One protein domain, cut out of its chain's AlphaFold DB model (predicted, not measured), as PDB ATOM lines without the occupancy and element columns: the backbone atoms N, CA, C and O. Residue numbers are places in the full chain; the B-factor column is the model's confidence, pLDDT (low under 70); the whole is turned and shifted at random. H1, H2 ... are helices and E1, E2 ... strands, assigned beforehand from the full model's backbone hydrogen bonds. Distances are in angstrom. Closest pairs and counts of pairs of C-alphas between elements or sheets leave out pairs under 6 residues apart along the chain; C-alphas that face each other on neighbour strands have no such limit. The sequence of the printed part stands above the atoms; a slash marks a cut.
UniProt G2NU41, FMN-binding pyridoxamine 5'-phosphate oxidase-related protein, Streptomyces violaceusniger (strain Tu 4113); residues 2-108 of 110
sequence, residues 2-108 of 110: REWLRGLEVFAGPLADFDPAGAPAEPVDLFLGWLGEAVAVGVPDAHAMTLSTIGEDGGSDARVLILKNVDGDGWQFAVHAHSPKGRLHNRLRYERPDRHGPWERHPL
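This is residues 2 to 108 of the 110 residues of the protein "FMN-binding pyridoxamine 5'-phosphate oxidase-related protein" of Streptomyces violaceusniger (strain Tu 4113) (UniProt G2NU41). A small, strongly twisted sheet of three strands, E1 to E3, has the helix H2 at one end and the separate hairpin of E4 and E5 at the other, while residues 2 to 23, with the short helix H1 at their start, stick out as a free arm. It is a loose assembly: H2 only grazes the sheet, and E4 and E5 have no close contact with its strands. The printed part has 107 residues, with three named helices and five named strands in the order H1 H2 E1 E2 E3 H3 E4 E5. Both sheets are antiparallel, the larger in the order E1 - E2 - E3, and the class is mixed, helices and strands. The whole is loose, with a radius of gyration of the C-alphas of 17.7 A and spans of 44 by 42 by 30 A.

H1, residues 2 to 6, is apart from H2, residues 27 to 40. H2 only grazes the sheet of E1, residues 48 to 54, E2, residues 60 to 71, and E3, residues 74 to 78, with its residues 28 to 32; the closest C-alphas of H2 and E2 are those of Val 28 and Val 70, 7.9 A apart. These strands form a meander, each strand the antiparallel neighbour of the one before. E1 and E2 are a hairpin, with N 51 and O 63 within hydrogen-bond range at 2.8 A. E2 and E3 are a hairpin too, with N 76 and O 69 at 2.9 A. The pairing is staggered: E2 pairs with E1 over residues 60 to 66 and with E3 over 66 to 71, and it bends by 83 degrees at residue 68. H3, residues 86 to 89, only just is on this sheet, with 5 pairs of C-alphas within 10 A, and only grazes it. E4, residues 92 to 95, and E5, residues 104 to 107, form an antiparallel hairpin, with N 93 and O 106 at 2.8 A; both are apart from E1, E2 and E3. Every O i to N i+4 pair is within hydrogen-bond range in H1 and H2, and H3 is too short for such a pair.

H1 begins at C-alpha 2, (47.415, 41.398, -78.933). H2 is 20.0 A long, E1 19.8 A and E2 26.8 A, from C-alpha 60 at (60.087, 40.333, -56.064). E3 is 13.6 A long, and E5 ends at C-alpha 107, (62.894, 41.357, -37.016).

The C-alphas of Glu 3 and Leu 108, the two farthest apart, are 48.3 A apart. Residues 2 to 23 and 97 to 102 stand free; the body without them spans 40 by 28 by 20 A. The printed part has no cut, and the link from H1 to H2, 20 residues, is long. The mean pLDDT of the printed part is 81.5, and 27 residues are under 70, among them residues 79 to 95 and 105 to 108.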
ATOM      1  N   ARG A   2      47.283  40.012 -79.443       93.44
ATOM      2  CA  ARG A   2      47.415  41.398 -78.933       93.44
ATOM      3  C   ARG A   2      46.210  42.297 -79.241       93.44
ATOM      4  O   ARG A   2      45.734  42.992 -78.356       93.44
ATOM      5  N   GLU A   3      45.743  42.290 -80.485       94.12
ATOM      6  CA  GLU A   3      44.602  43.114 -80.915       94.12
ATOM      7  C   GLU A   3      43.297  42.668 -80.254       94.12
ATOM      8  O   GLU A   3      42.523  43.504 -79.808       94.12
ATOM      9  N   TRP A   4      43.116  41.356 -80.083       93.25
ATOM     10  CA  TRP A   4      41.983  40.791 -79.353       93.25
ATOM     11  C   TRP A   4      41.952  41.242 -77.886       93.25
ATOM     12  O   TRP A   4      40.926  41.733 -77.436       93.25
ATOM     13  N   LEU A   5      43.082  41.171 -77.168       92.69
ATOM     14  CA  LEU A   5      43.163  41.612 -75.766       92.69
ATOM     15  C   LEU A   5      42.852  43.104 -75.589       92.69
ATOM     16  O   LEU A   5      42.276  43.491 -74.581       92.69
ATOM     17  N   ARG A   6      43.222  43.945 -76.562       91.06
ATOM     18  CA  ARG A   6      42.911  45.385 -76.540       91.06
ATOM     19  C   ARG A   6      41.448  45.696 -76.838       91.06
ATOM     20  O   ARG A   6      41.003  46.789 -76.515       91.06
ATOM     21  N   GLY A   7      40.742  44.775 -77.490       90.50
ATOM     22  CA  GLY A   7      39.317  44.896 -77.778       90.50
ATOM     23  C   GLY A   7      38.415  44.395 -76.650       90.50
ATOM     24  O   GLY A   7      37.201  44.498 -76.780       90.50
ATOM     25  N   LEU A   8      38.981  43.834 -75.573       90.56
ATOM     26  CA  LEU A   8      38.209  43.463 -74.392       90.56
ATOM     27  C   LEU A   8      37.778  44.725 -73.647       90.56
ATOM     28  O   LEU A   8      38.585  45.621 -73.403       90.56
ATOM     29  N   GLU A   9      36.508  44.772 -73.269       87.38
ATOM     30  CA  GLU A   9      35.987  45.827 -72.412       87.38
ATOM     31  C   GLU A   9      36.611  45.702 -71.015       87.38
ATOM     32  O   GLU A   9      36.595  44.633 -70.400       87.38
ATOM     33  N   VAL A  10      37.199  46.792 -70.526       82.19
ATOM     34  CA  VAL A  10      37.797  46.868 -69.189       82.19
ATOM     35  C   VAL A  10      36.919  47.784 -68.352       82.19
ATOM     36  O   VAL A  10      36.650  48.905 -68.770       82.19
ATOM     37  N   PHE A  11      36.493  47.301 -67.180       77.56
ATOM     38  CA  PHE A  11      35.493  47.959 -66.327       77.56
ATOM     39  C   PHE A  11      34.132  48.100 -67.026       77.56
ATOM     40  O   PHE A  11      33.633  49.203 -67.222       77.56
ATOM     41  N   ALA A  12      33.543  46.962 -67.414       66.56
ATOM     42  CA  ALA A  12      32.222  46.892 -68.039       66.56
ATOM     43  C   ALA A  12      31.113  47.284 -67.041       66.56
ATOM     44  O   ALA A  12      30.445  46.435 -66.452       66.56
ATOM     45  N   GLY A  13      30.973  48.582 -66.787       73.62
ATOM     46  CA  GLY A  13      29.968  49.155 -65.904       73.62
ATOM     47  C   GLY A  13      30.377  50.523 -65.353       73.62
ATOM     48  O   GLY A  13      31.567  50.842 -65.301       73.62
ATOM     49  N   PRO A  14      29.405  51.351 -64.935       81.31
ATOM     50  CA  PRO A  14      29.709  52.588 -64.234       81.31
ATOM     51  C   PRO A  14      30.462  52.258 -62.942       81.31
ATOM     52  O   PRO A  14      29.990  51.472 -62.120       81.31
ATOM     53  N   LEU A  15      31.644  52.849 -62.775       81.56
ATOM     54  CA  LEU A  15      32.346  52.812 -61.499       81.56
ATOM     55  C   LEU A  15      31.583  53.685 -60.502       81.56
ATOM     56  O   LEU A  15      31.050  54.734 -60.875       81.56
ATOM     57  N   ALA A  16      31.524  53.245 -59.247       81.19
ATOM     58  CA  ALA A  16      30.998  54.083 -58.181       81.19
ATOM     59  C   ALA A  16      31.842  55.360 -58.087       81.19
ATOM     60  O   ALA A  16      33.074  55.298 -58.136       81.19
ATOM     61  N   ASP A  17      31.171  56.503 -57.970       87.44
ATOM     62  CA  ASP A  17      31.854  57.756 -57.678       87.44
ATOM     63  C   ASP A  17      32.387  57.715 -56.238       87.44
ATOM     64  O   ASP A  17      31.764  57.123 -55.352       87.44
ATOM     65  N   PHE A  18      33.547  58.320 -56.005       89.56
ATOM     66  CA  PHE A  18      34.178  58.365 -54.688       89.56
ATOM     67  C   PHE A  18      34.591  59.798 -54.377       89.56
ATOM     68  O   PHE A  18      35.484  60.330 -55.034       89.56
ATOM     69  N   ASP A  19      33.965  60.399 -53.361       93.19
ATOM     70  CA  ASP A  19      34.324  61.720 -52.840       93.19
ATOM     71  C   ASP A  19      35.414  61.594 -51.758       93.19
ATOM     72  O   ASP A  19      35.117  61.181 -50.632       93.19
ATOM     73  N   PRO A  20      36.672  61.985 -52.038       92.75
ATOM     74  CA  PRO A  20      37.743  61.895 -51.055       92.75
ATOM     75  C   PRO A  20      37.570  62.873 -49.887       92.75
ATOM     76  O   PRO A  20      38.157  62.649 -48.832       92.75
ATOM     77  N   ALA A  21      36.801  63.957 -50.053       94.94
ATOM     78  CA  ALA A  21      36.568  64.934 -48.990       94.94
ATOM     79  C   ALA A  21      35.602  64.409 -47.915       94.94
ATOM     80  O   ALA A  21      35.660  64.861 -46.773       94.94
ATOM     81  N   GLY A  22      34.745  63.448 -48.271       93.44
ATOM     82  CA  GLY A  22      33.842  62.753 -47.353       93.44
ATOM     83  C   GLY A  22      34.436  61.501 -46.701       93.44
ATOM     84  O   GLY A  22      33.743  60.831 -45.935       93.44
ATOM     85  N   ALA A  23      35.690  61.151 -47.002       95.00
ATOM     86  CA  ALA A  23      36.325  59.965 -46.442       95.00
ATOM     87  C   ALA A  23      36.552  60.097 -44.918       95.00
ATOM     88  O   ALA A  23      36.831  61.198 -44.430       95.00
ATOM     89  N   PRO A  24      36.481  58.987 -44.155       94.50
ATOM     90  CA  PRO A  24      36.900  58.958 -42.756       94.50
ATOM     91  C   PRO A  24      38.321  59.497 -42.561       94.50
ATOM     92  O   PRO A  24      39.166  59.394 -43.453       94.50
ATOM     93  N   ALA A  25      38.595  60.033 -41.369       92.94
ATOM     94  CA  ALA A  25      39.918  60.553 -41.029       92.94
ATOM     95  C   ALA A  25      40.994  59.456 -41.078       92.94
ATOM     96  O   ALA A  25      42.086  59.687 -41.599       92.94
ATOM     97  N   GLU A  26      40.662  58.261 -40.583       90.25
ATOM     98  CA  GLU A  26      41.561  57.116 -40.604       90.25
ATOM     99  C   GLU A  26      41.298  56.233 -41.838       90.25
ATOM    100  O   GLU A  26      40.172  55.780 -42.063       90.25
ATOM    101  N   PRO A  27      42.328  55.915 -42.645       90.25
ATOM    102  CA  PRO A  27      42.161  55.112 -43.860       90.25
ATOM    103  C   PRO A  27      41.708  53.676 -43.566       90.25
ATOM    104  O   PRO A  27      41.116  53.023 -44.428       90.25
ATOM    105  N   VAL A  28      41.990  53.181 -42.359       92.00
ATOM    106  CA  VAL A  28      41.570  51.849 -41.918       92.00
ATOM    107  C   VAL A  28      40.047  51.742 -41.823       92.00
ATOM    108  O   VAL A  28      39.493  50.718 -42.218       92.00
ATOM    109  N   ASP A  29      39.363  52.813 -41.416       93.62
ATOM    110  CA  ASP A  29      37.902  52.839 -41.312       93.62
ATOM    111  C   ASP A  29      37.257  52.735 -42.696       93.62
ATOM    112  O   ASP A  29      36.313  51.970 -42.896       93.62
ATOM    113  N   LEU A  30      37.814  53.451 -43.681       94.19
ATOM    114  CA  LEU A  30      37.356  53.372 -45.069       94.19
ATOM    115  C   LEU A  30      37.549  51.962 -45.643       94.19
ATOM    116  O   LEU A  30      36.638  51.411 -46.258       94.19
ATOM    117  N   PHE A  31      38.717  51.358 -45.403       94.81
ATOM    118  CA  PHE A  31      39.003  49.988 -45.822       94.81
ATOM    119  C   PHE A  31      38.016  48.982 -45.211       94.81
ATOM    120  O   PHE A  31      37.497  48.123 -45.924       94.81
ATOM    121  N   LEU A  32      37.750  49.083 -43.905       95.19
ATOM    122  CA  LEU A  32      36.820  48.193 -43.210       95.19
ATOM    123  C   LEU A  32      35.380  48.373 -43.703       95.19
ATOM    124  O   LEU A  32      34.673  47.375 -43.848       95.19
ATOM    125  N   GLY A  33      34.974  49.607 -44.020       95.31
ATOM    126  CA  GLY A  33      33.694  49.901 -44.662       95.31
ATOM    127  C   GLY A  33      33.547  49.176 -46.001       95.31
ATOM    128  O   GLY A  33      32.629  48.375 -46.170       95.31
ATOM    129  N   TRP A  34      34.505  49.363 -46.914       95.56
ATOM    130  CA  TRP A  34      34.493  48.700 -48.224       95.56
ATOM    131  C   TRP A  34      34.559  47.175 -48.133       95.56
ATOM    132  O   TRP A  34      33.853  46.478 -48.862       95.56
ATOM    133  N   LEU A  35      35.381  46.632 -47.229       96.69
ATOM    134  CA  LEU A  35      35.449  45.189 -47.010       96.69
ATOM    135  C   LEU A  35      34.113  44.649 -46.478       96.69
ATOM    136  O   LEU A  35      33.651  43.604 -46.935       96.69
ATOM    137  N   GLY A  36      33.481  45.362 -45.544       97.25
ATOM    138  CA  GLY A  36      32.164  45.020 -45.011       97.25
ATOM    139  C   GLY A  36      31.080  45.019 -46.089       97.25
ATOM    140  O   GLY A  36      30.310  44.063 -46.174       97.25
ATOM    141  N   GLU A  37      31.058  46.032 -46.954       96.38
ATOM    142  CA  GLU A  37      30.144  46.111 -48.099       96.38
ATOM    143  C   GLU A  37      30.354  44.954 -49.079       96.38
ATOM    144  O   GLU A  37      29.394  44.276 -49.449       96.38
ATOM    145  N   ALA A  38      31.606  44.669 -49.451       96.06
ATOM    146  CA  ALA A  38      31.948  43.559 -50.338       96.06
ATOM    147  C   ALA A  38      31.480  42.208 -49.771       96.06
ATOM    148  O   ALA A  38      30.904  41.390 -50.491       96.06
ATOM    149  N   VAL A  39      31.672  41.985 -48.467       97.00
ATOM    150  CA  VAL A  39      31.160  40.793 -47.775       97.00
ATOM    151  C   VAL A  39      29.630  40.766 -47.789       97.00
ATOM    152  O   VAL A  39      29.047  39.725 -48.089       97.00
ATOM    153  N   ALA A  40      28.974  41.892 -47.503       97.75
ATOM    154  CA  ALA A  40      27.517  41.983 -47.435       97.75
ATOM    155  C   ALA A  40      26.835  41.680 -48.779       97.75
ATOM    156  O   ALA A  40      25.774  41.058 -48.795       97.75
ATOM    157  N   VAL A  41      27.450  42.069 -49.902       97.19
ATOM    158  CA  VAL A  41      26.941  41.756 -51.252       97.19
ATOM    159  C   VAL A  41      27.430  40.405 -51.793       97.19
ATOM    160  O   VAL A  41      27.088  40.033 -52.915       97.19
ATOM    161  N   GLY A  42      28.198  39.647 -51.005       96.06
ATOM    162  CA  GLY A  42      28.615  38.286 -51.340       96.06
ATOM    163  C   GLY A  42      29.770  38.194 -52.337       96.06
ATOM    164  O   GLY A  42      29.840  37.217 -53.084       96.06
ATOM    165  N   VAL A  43      30.678  39.177 -52.367       96.25
ATOM    166  CA  VAL A  43      31.906  39.084 -53.173       96.25
ATOM    167  C   VAL A  43      32.709  37.848 -52.735       96.25
ATOM    168  O   VAL A  43      33.060  37.739 -51.553       96.25
ATOM    169  N   PRO A  44      33.026  36.916 -53.654       96.50
ATOM    170  CA  PRO A  44      33.841  35.751 -53.331       96.50
ATOM    171  C   PRO A  44      35.212  36.158 -52.794       96.50
ATOM    172  O   PRO A  44      35.867  37.029 -53.364       96.50
ATOM    173  N   ASP A  45      35.637  35.515 -51.706       94.81
ATOM    174  CA  ASP A  45      36.961  35.696 -51.107       94.81
ATOM    175  C   ASP A  45      37.341  37.172 -50.863       94.81
ATOM    176  O   ASP A  45      38.495  37.552 -51.029       94.81
ATOM    177  N   ALA A  46      36.393  38.021 -50.440       96.69
ATOM    178  CA  ALA A  46      36.597  39.472 -50.286       96.69
ATOM    179  C   ALA A  46      37.795  39.874 -49.397       96.69
ATOM    180  O   ALA A  46      38.323  40.977 -49.513       96.69
ATOM    181  N   HIS A  47      38.238  38.982 -48.506       94.69
ATOM    182  CA  HIS A  47      39.395  39.180 -47.630       94.69
ATOM    183  C   HIS A  47      40.691  38.514 -48.146       94.69
ATOM    184  O   HIS A  47      41.690  38.451 -47.421       94.69
ATOM    185  N   ALA A  48      40.689  37.968 -49.364       94.81
ATOM    186  CA  ALA A  48      41.877  37.469 -50.039       94.81
ATOM    187  C   ALA A  48      42.619  38.632 -50.709       94.81
ATOM    188  O   ALA A  48      42.058  39.382 -51.501       94.81
ATOM    189  N   MET A  49      43.902  38.777 -50.390       93.75
ATOM    190  CA  MET A  49      44.707  39.933 -50.776       93.75
ATOM    191  C   MET A  49      46.011  39.478 -51.417       93.75
ATOM    192  O   MET A  49      46.648  38.539 -50.939       93.75
ATOM    193  N   THR A  50      46.449  40.168 -52.469       92.75
ATOM    194  CA  THR A  50      47.770  39.923 -53.059       92.75
ATOM    195  C   THR A  50      48.833  40.690 -52.285       92.75
ATOM    196  O   THR A  50      48.869  41.917 -52.323       92.75
ATOM    197  N   LEU A  51      49.727  39.966 -51.613       88.75
ATOM    198  CA  LEU A  51      50.879  40.534 -50.927       88.75
ATOM    199  C   LEU A  51      52.140  40.350 -51.769       88.75
ATOM    200  O   LEU A  51      52.567  39.220 -52.023       88.75
ATOM    201  N   SER A  52      52.743  41.475 -52.147       88.12
ATOM    202  CA  SER A  52      54.020  41.541 -52.857       88.12
ATOM    203  C   SER A  52      55.149  41.874 -51.886       88.12
ATOM    204  O   SER A  52      55.042  42.814 -51.103       88.12
ATOM    205  N   THR A  53      56.242  41.122 -51.941       82.19
ATOM    206  CA  THR A  53      57.437  41.340 -51.112       82.19
ATOM    207  C   THR A  53      58.690  41.356 -51.968       82.19
ATOM    208  O   THR A  53      58.725  40.710 -53.012       82.19
ATOM    209  N   ILE A  54      59.739  42.015 -51.482       83.69
ATOM    210  CA  ILE A  54      61.074  41.987 -52.081       83.69
ATOM    211  C   ILE A  54      62.018  41.253 -51.119       83.69
ATOM    212  O   ILE A  54      62.039  41.553 -49.922       83.69
ATOM    213  N   GLY A  55      62.737  40.256 -51.634       76.44
ATOM    214  CA  GLY A  55      63.779  39.523 -50.920       76.44
ATOM    215  C   GLY A  55      65.052  40.351 -50.741       76.44
ATOM    216  O   GLY A  55      65.204  41.428 -51.309       76.44
ATOM    217  N   GLU A  56      65.993  39.857 -49.942       78.19
ATOM    218  CA  GLU A  56      67.269  40.555 -49.698       78.19
ATOM    219  C   GLU A  56      68.156  40.657 -50.944       78.19
ATOM    220  O   GLU A  56      68.982  41.557 -51.047       78.19
ATOM    221  N   ASP A  57      67.943  39.765 -51.907       81.50
ATOM    222  CA  ASP A  57      68.569  39.763 -53.227       81.50
ATOM    223  C   ASP A  57      67.901  40.734 -54.221       81.50
ATOM    224  O   ASP A  57      68.326  40.833 -55.370       81.50
ATOM    225  N   GLY A  58      66.849  41.445 -53.799       82.19
ATOM    226  CA  GLY A  58      66.060  42.328 -54.654       82.19
ATOM    227  C   GLY A  58      65.006  41.608 -55.501       82.19
ATOM    228  O   GLY A  58      64.286  42.267 -56.253       82.19
ATOM    229  N   GLY A  59      64.865  40.283 -55.384       84.50
ATOM    230  CA  GLY A  59      63.842  39.521 -56.096       84.50
ATOM    231  C   GLY A  59      62.440  39.818 -55.563       84.50
ATOM    232  O   GLY A  59      62.204  39.749 -54.356       84.50
ATOM    233  N   SER A  60      61.489  40.135 -56.447       87.88
ATOM    234  CA  SER A  60      60.087  40.333 -56.064       87.88
ATOM    235  C   SER A  60      59.285  39.034 -56.140       87.88
ATOM    236  O   SER A  60      59.494  38.188 -57.008       87.88
ATOM    237  N   ASP A  61      58.340  38.878 -55.219       84.88
ATOM    238  CA  ASP A  61      57.401  37.761 -55.193       84.88
ATOM    239  C   ASP A  61      56.023  38.236 -54.739       84.88
ATOM    240  O   ASP A  61      55.932  39.014 -53.791       84.88
ATOM    241  N   ALA A  62      54.960  37.733 -55.368       86.94
ATOM    242  CA  ALA A  62      53.577  38.068 -55.041       86.94
ATOM    243  C   ALA A  62      52.744  36.800 -54.817       86.94
ATOM    244  O   ALA A  62      52.881  35.819 -55.550       86.94
ATOM    245  N   ARG A  63      51.874  36.811 -53.802       86.50
ATOM    246  CA  ARG A  63      50.951  35.702 -53.509       86.50
ATOM    247  C   ARG A  63      49.640  36.199 -52.927       86.50
ATOM    248  O   ARG A  63      49.621  37.209 -52.232       86.50
ATOM    249  N   VAL A  64      48.577  35.436 -53.155       88.38
ATOM    250  CA  VAL A  64      47.299  35.631 -52.468       88.38
ATOM    251  C   VAL A  64      47.407  35.080 -51.046       88.38
ATOM    252  O   VAL A  64      47.839  33.944 -50.849       88.38
ATOM    253  N   LEU A  65      47.033  35.889 -50.059       89.06
ATOM    254  CA  LEU A  65      46.944  35.532 -48.647       89.06
ATOM    255  C   LEU A  65      45.580  35.914 -48.087       89.06
ATOM    256  O   LEU A  65      44.895  36.790 -48.608       89.06
ATOM    257  N   ILE A  66      45.217  35.269 -46.984       89.69
ATOM    258  CA  ILE A  66      43.962  35.523 -46.287       89.69
ATOM    259  C   ILE A  66      44.209  36.526 -45.164       89.69
ATOM    260  O   ILE A  66      44.975  36.238 -44.237       89.69
ATOM    261  N   LEU A  67      43.549  37.681 -45.249       92.75
ATOM    262  CA  LEU A  67      43.490  38.662 -44.171       92.75
ATOM    263  C   LEU A  67      42.719  38.062 -42.988       92.75
ATOM    264  O   LEU A  67      41.641  37.492 -43.162       92.75
ATOM    265  N   LYS A  68      43.296  38.146 -41.791       91.31
ATOM    266  CA  LYS A  68      42.732  37.564 -40.564       91.31
ATOM    267  C   LYS A  68      42.343  38.594 -39.521       91.31
ATOM    268  O   LYS A  68      41.457  38.299 -38.727       91.31
ATOM    269  N   ASN A  69      42.983  39.756 -39.523       90.06
ATOM    270  CA  ASN A  69      42.669  40.838 -38.605       90.06
ATOM    271  C   ASN A  69      43.157  42.176 -39.177       90.06
ATOM    272  O   ASN A  69      44.087  42.206 -39.990       90.06
ATOM    273  N   VAL A  70      42.507  43.253 -38.745       91.06
ATOM    274  CA  VAL A  70      42.894  44.640 -38.991       91.06
ATOM    275  C   VAL A  70      42.641  45.416 -37.709       91.06
ATOM    276  O   VAL A  70      41.511  45.450 -37.226       91.06
ATOM    277  N   ASP A  71      43.682  46.028 -37.165       83.94
ATOM    278  CA  ASP A  71      43.612  46.861 -35.967       83.94
ATOM    279  C   ASP A  71      44.556  48.069 -36.086       83.94
ATOM    280  O   ASP A  71      45.072  48.361 -37.167       83.94
ATOM    281  N   GLY A  72      44.753  48.803 -34.986       77.62
ATOM    282  CA  GLY A  72      45.616  49.987 -34.952       77.62
ATOM    283  C   GLY A  72      47.081  49.712 -35.312       77.62
ATOM    284  O   GLY A  72      47.786  50.644 -35.691       77.62
ATOM    285  N   ASP A  73      47.521  48.451 -35.257       79.25
ATOM    286  CA  ASP A  73      48.871  48.034 -35.643       79.25
ATOM    287  C   ASP A  73      48.951  47.571 -37.115       79.25
ATOM    288  O   ASP A  73      50.044  47.317 -37.633       79.25
ATOM    289  N   GLY A  74      47.812  47.491 -37.816       85.75
ATOM    290  CA  GLY A  74      47.719  47.258 -39.257       85.75
ATOM    291  C   GLY A  74      47.036  45.944 -39.649       85.75
ATOM    292  O   GLY A  74      46.163  45.428 -38.957       85.75
ATOM    293  N   TRP A  75      47.412  45.407 -40.816       91.06
ATOM    294  CA  TRP A  75      46.793  44.227 -41.435       91.06
ATOM    295  C   TRP A  75      47.575  42.951 -41.122       91.06
ATOM    296  O   TRP A  75      48.784  42.875 -41.342       91.06
ATOM    297  N   GLN A  76      46.870  41.911 -40.684       88.81
ATOM    298  CA  GLN A  76      47.467  40.650 -40.247       88.81
ATOM    299  C   GLN A  76      47.027  39.506 -41.165       88.81
ATOM    300  O   GLN A  76      45.835  39.251 -41.344       88.81
ATOM    301  N   PHE A  77      47.993  38.781 -41.728       87.56
ATOM    302  CA  PHE A  77      47.761  37.692 -42.679       87.56
ATOM    303  C   PHE A  77      48.231  36.353 -42.111       87.56
ATOM    304  O   PHE A  77      49.303  36.265 -41.515       87.56
ATOM    305  N   ALA A  78      47.469  35.284 -42.348       73.88
ATOM    306  CA  ALA A  78      47.924  33.936 -42.010       73.88
ATOM    307  C   ALA A  78      48.892  33.402 -43.074       73.88
ATOM    308  O   ALA A  78      48.604  33.435 -44.271       73.88
ATOM    309  N   VAL A  79      50.021  32.846 -42.628       69.81
ATOM    310  CA  VAL A  79      51.023  32.203 -43.487       69.81
ATOM    311  C   VAL A  79      51.417  30.847 -42.905       69.81
ATOM    312  O   VAL A  79      51.552  30.687 -41.695       69.81
ATOM    313  N   HIS A  80      51.634  29.840 -43.753       62.28
ATOM    314  CA  HIS A  80      52.159  28.555 -43.288       62.28
ATOM    315  C   HIS A  80      53.650  28.682 -42.945       62.28
ATOM    316  O   HIS A  80      54.490  28.828 -43.841       62.28
ATOM    317  N   ALA A  81      53.977  28.571 -41.652       53.75
ATOM    318  CA  ALA A  81      55.311  28.802 -41.086       53.75
ATOM    319  C   ALA A  81      56.442  27.950 -41.702       53.75
ATOM    320  O   ALA A  81      57.598  28.358 -41.690       53.75
ATOM    321  N   HIS A  82      56.131  26.768 -42.248       54.22
ATOM    322  CA  HIS A  82      57.134  25.815 -42.755       54.22
ATOM    323  C   HIS A  82      57.396  25.936 -44.261       54.22
ATOM    324  O   HIS A  82      58.293  25.281 -44.796       54.22
ATOM    325  N   SER A  83      56.647  26.790 -44.961       54.97
ATOM    326  CA  SER A  83      56.962  27.086 -46.356       54.97
ATOM    327  C   SER A  83      58.284  27.873 -46.440       54.97
ATOM    328  O   SER A  83      58.616  28.618 -45.511       54.97
ATOM    329  N   PRO A  84      59.046  27.774 -47.547       57.03
ATOM    330  CA  PRO A  84      60.234  28.604 -47.766       57.03
ATOM    331  C   PRO A  84      59.994  30.103 -47.533       57.03
ATOM    332  O   PRO A  84      60.890  30.802 -47.074       57.03
ATOM    333  N   LYS A  85      58.758  30.564 -47.762       53.91
ATOM    334  CA  LYS A  85      58.297  31.940 -47.543       53.91
ATOM    335  C   LYS A  85      57.660  32.171 -46.170       53.91
ATOM    336  O   LYS A  85      57.655  33.302 -45.714       53.91
ATOM    337  N   GLY A  86      57.216  31.131 -45.464       53.38
ATOM    338  CA  GLY A  86      56.900  31.176 -44.034       53.38
ATOM    339  C   GLY A  86      58.130  31.548 -43.212       53.38
ATOM    340  O   GLY A  86      58.034  32.354 -42.300       53.38
ATOM    341  N   ARG A  87      59.322  31.093 -43.620       53.44
ATOM    342  CA  ARG A  87      60.592  31.568 -43.044       53.44
ATOM    343  C   ARG A  87      60.892  33.049 -43.333       53.44
ATOM    344  O   ARG A  87      61.576  33.667 -42.527       53.44
ATOM    345  N   LEU A  88      60.387  33.606 -44.441       53.78
ATOM    346  CA  LEU A  88      60.536  35.024 -44.810       53.78
ATOM    347  C   LEU A  88      59.507  35.915 -44.085       53.78
ATOM    348  O   LEU A  88      59.852  36.967 -43.562       53.78
ATOM    349  N   HIS A  89      58.251  35.464 -44.026       52.28
ATOM    350  CA  HIS A  89      57.109  36.202 -43.478       52.28
ATOM    351  C   HIS A  89      57.001  36.151 -41.956       52.28
ATOM    352  O   HIS A  89      56.542  37.107 -41.349       52.28
ATOM    353  N   ASN A  90      57.453  35.074 -41.312       53.66
ATOM    354  CA  ASN A  90      57.345  34.932 -39.855       53.66
ATOM    355  C   ASN A  90      58.483  35.634 -39.093       53.66
ATOM    356  O   ASN A  90      58.708  35.349 -37.919       53.66
ATOM    357  N   ARG A  91      59.260  36.483 -39.775       55.16
ATOM    358  CA  ARG A  91      60.472  37.096 -39.227       55.16
ATOM    359  C   ARG A  91      60.543  38.599 -39.386       55.16
ATOM    360  O   ARG A  91      61.446  39.165 -38.795       55.16
ATOM    361  N   LEU A  92      59.661  39.239 -40.150       56.38
ATOM    362  CA  LEU A  92      59.831  40.641 -40.524       56.38
ATOM    363  C   LEU A  92      58.522  41.416 -40.372       56.38
ATOM    364  O   LEU A  92      57.516  41.091 -40.996       56.38
ATOM    365  N   ARG A  93      58.563  42.466 -39.559       65.06
ATOM    366  CA  ARG A  93      57.574  43.535 -39.476       65.06
ATOM    367  C   ARG A  93      58.076  44.688 -40.333       65.06
ATOM    368  O   ARG A  93      59.226  45.099 -40.201       65.06
ATOM    369  N   TYR A  94      57.230  45.185 -41.222       65.25
ATOM    370  CA  TYR A  94      57.536  46.370 -42.013       65.25
ATOM    371  C   TYR A  94      56.773  47.544 -41.419       65.25
ATOM    372  O   TYR A  94      55.553  47.479 -41.295       65.25
ATOM    373  N   GLU A  95      57.484  48.599 -41.053       67.88
ATOM    374  CA  GLU A  95      56.888  49.839 -40.564       67.88
ATOM    375  C   GLU A  95      57.242  50.982 -41.496       67.88
ATOM    376  O   GLU A  95      58.312  51.003 -42.099       67.88
ATOM    377  N   ARG A  96      56.348  51.960 -41.610       71.19
ATOM    378  CA  ARG A  96      56.686  53.245 -42.212       71.19
ATOM    379  C   ARG A  96      56.184  54.348 -41.293       71.19
ATOM    380  O   ARG A  96      55.003  54.685 -41.368       71.19
ATOM    381  N   PRO A  97      57.046  54.863 -40.401       68.00
ATOM    382  CA  PRO A  97      56.639  55.842 -39.396       68.00
ATOM    383  C   PRO A  97      56.100  57.135 -40.012       68.00
ATOM    384  O   PRO A  97      55.267  57.811 -39.415       68.00
ATOM    385  N   ASP A  98      56.557  57.476 -41.219       71.00
ATOM    386  CA  ASP A  98      56.138  58.668 -41.934       71.00
ATOM    387  C   ASP A  98      55.625  58.358 -43.356       71.00
ATOM    388  O   ASP A  98      56.002  57.397 -44.034       71.00
ATOM    389  N   ARG A  99      54.716  59.204 -43.849       59.91
ATOM    390  CA  ARG A  99      54.030  58.979 -45.129       59.91
ATOM    391  C   ARG A  99      54.953  59.107 -46.348       59.91
ATOM    392  O   ARG A  99      54.495  58.786 -47.436       59.91
ATOM    393  N   HIS A 100      56.217  59.507 -46.242       70.00
ATOM    394  CA  HIS A 100      57.096  59.637 -47.416       70.00
ATOM    395  C   HIS A 100      58.495  59.033 -47.249       70.00
ATOM    396  O   HIS A 100      59.275  59.051 -48.200       70.00
ATOM    397  N   GLY A 101      58.800  58.468 -46.092       68.56
ATOM    398  CA  GLY A 101      60.106  57.951 -45.749       68.56
ATOM    399  C   GLY A 101      60.277  56.483 -46.097       68.56
ATOM    400  O   GLY A 101      59.390  55.846 -46.680       68.56
ATOM    401  N   PRO A 102      61.468  55.945 -45.811       66.94
ATOM    402  CA  PRO A 102      61.797  54.574 -46.142       66.94
ATOM    403  C   PRO A 102      60.989  53.604 -45.280       66.94
ATOM    404  O   PRO A 102      60.701  53.865 -44.116       66.94
ATOM    405  N   TRP A 103      60.651  52.452 -45.855       67.56
ATOM    406  CA  TRP A 103      60.138  51.337 -45.068       67.56
ATOM    407  C   TRP A 103      61.236  50.826 -44.141       67.56
ATOM    408  O   TRP A 103      62.318  50.442 -44.593       67.56
ATOM    409  N   GLU A 104      60.938  50.795 -42.855       75.25
ATOM    410  CA  GLU A 104      61.747  50.145 -41.845       75.25
ATOM    411  C   GLU A 104      61.397  48.664 -41.782       75.25
ATOM    412  O   GLU A 104      60.245  48.257 -41.956       75.25
ATOM    413  N   ARG A 105      62.416  47.840 -41.546       68.81
ATOM    414  CA  ARG A 105      62.294  46.387 -41.510       68.81
ATOM    415  C   ARG A 105      62.785  45.888 -40.163       68.81
ATOM    416  O   ARG A 105      63.982  45.907 -39.893       68.81
ATOM    417  N   HIS A 106      61.854  45.406 -39.358       62.34
ATOM    418  CA  HIS A 106      62.085  44.969 -37.989       62.34
ATOM    419  C   HIS A 106      62.003  43.449 -37.898       62.34
ATOM    420  O   HIS A 106      61.007  42.870 -38.335       62.34
ATOM    421  N   PRO A 107      63.012  42.767 -37.337       57.34
ATOM    422  CA  PRO A 107      62.894  41.357 -37.016       57.34
ATOM    423  C   PRO A 107      61.788  41.147 -35.969       57.34
ATOM    424  O   PRO A 107      61.772  41.838 -34.955       57.34
ATOM    425  N   LEU A 108      60.875  40.198 -36.179       51.62
ATOM    426  CA  LEU A 108      59.849  39.859 -35.176       51.62
ATOM    427  C   LEU A 108      60.438  39.101 -33.963       51.62
ATOM    428  O   LEU A 108      59.838  39.114 -32.894       51.62
TER     429      LEU A 108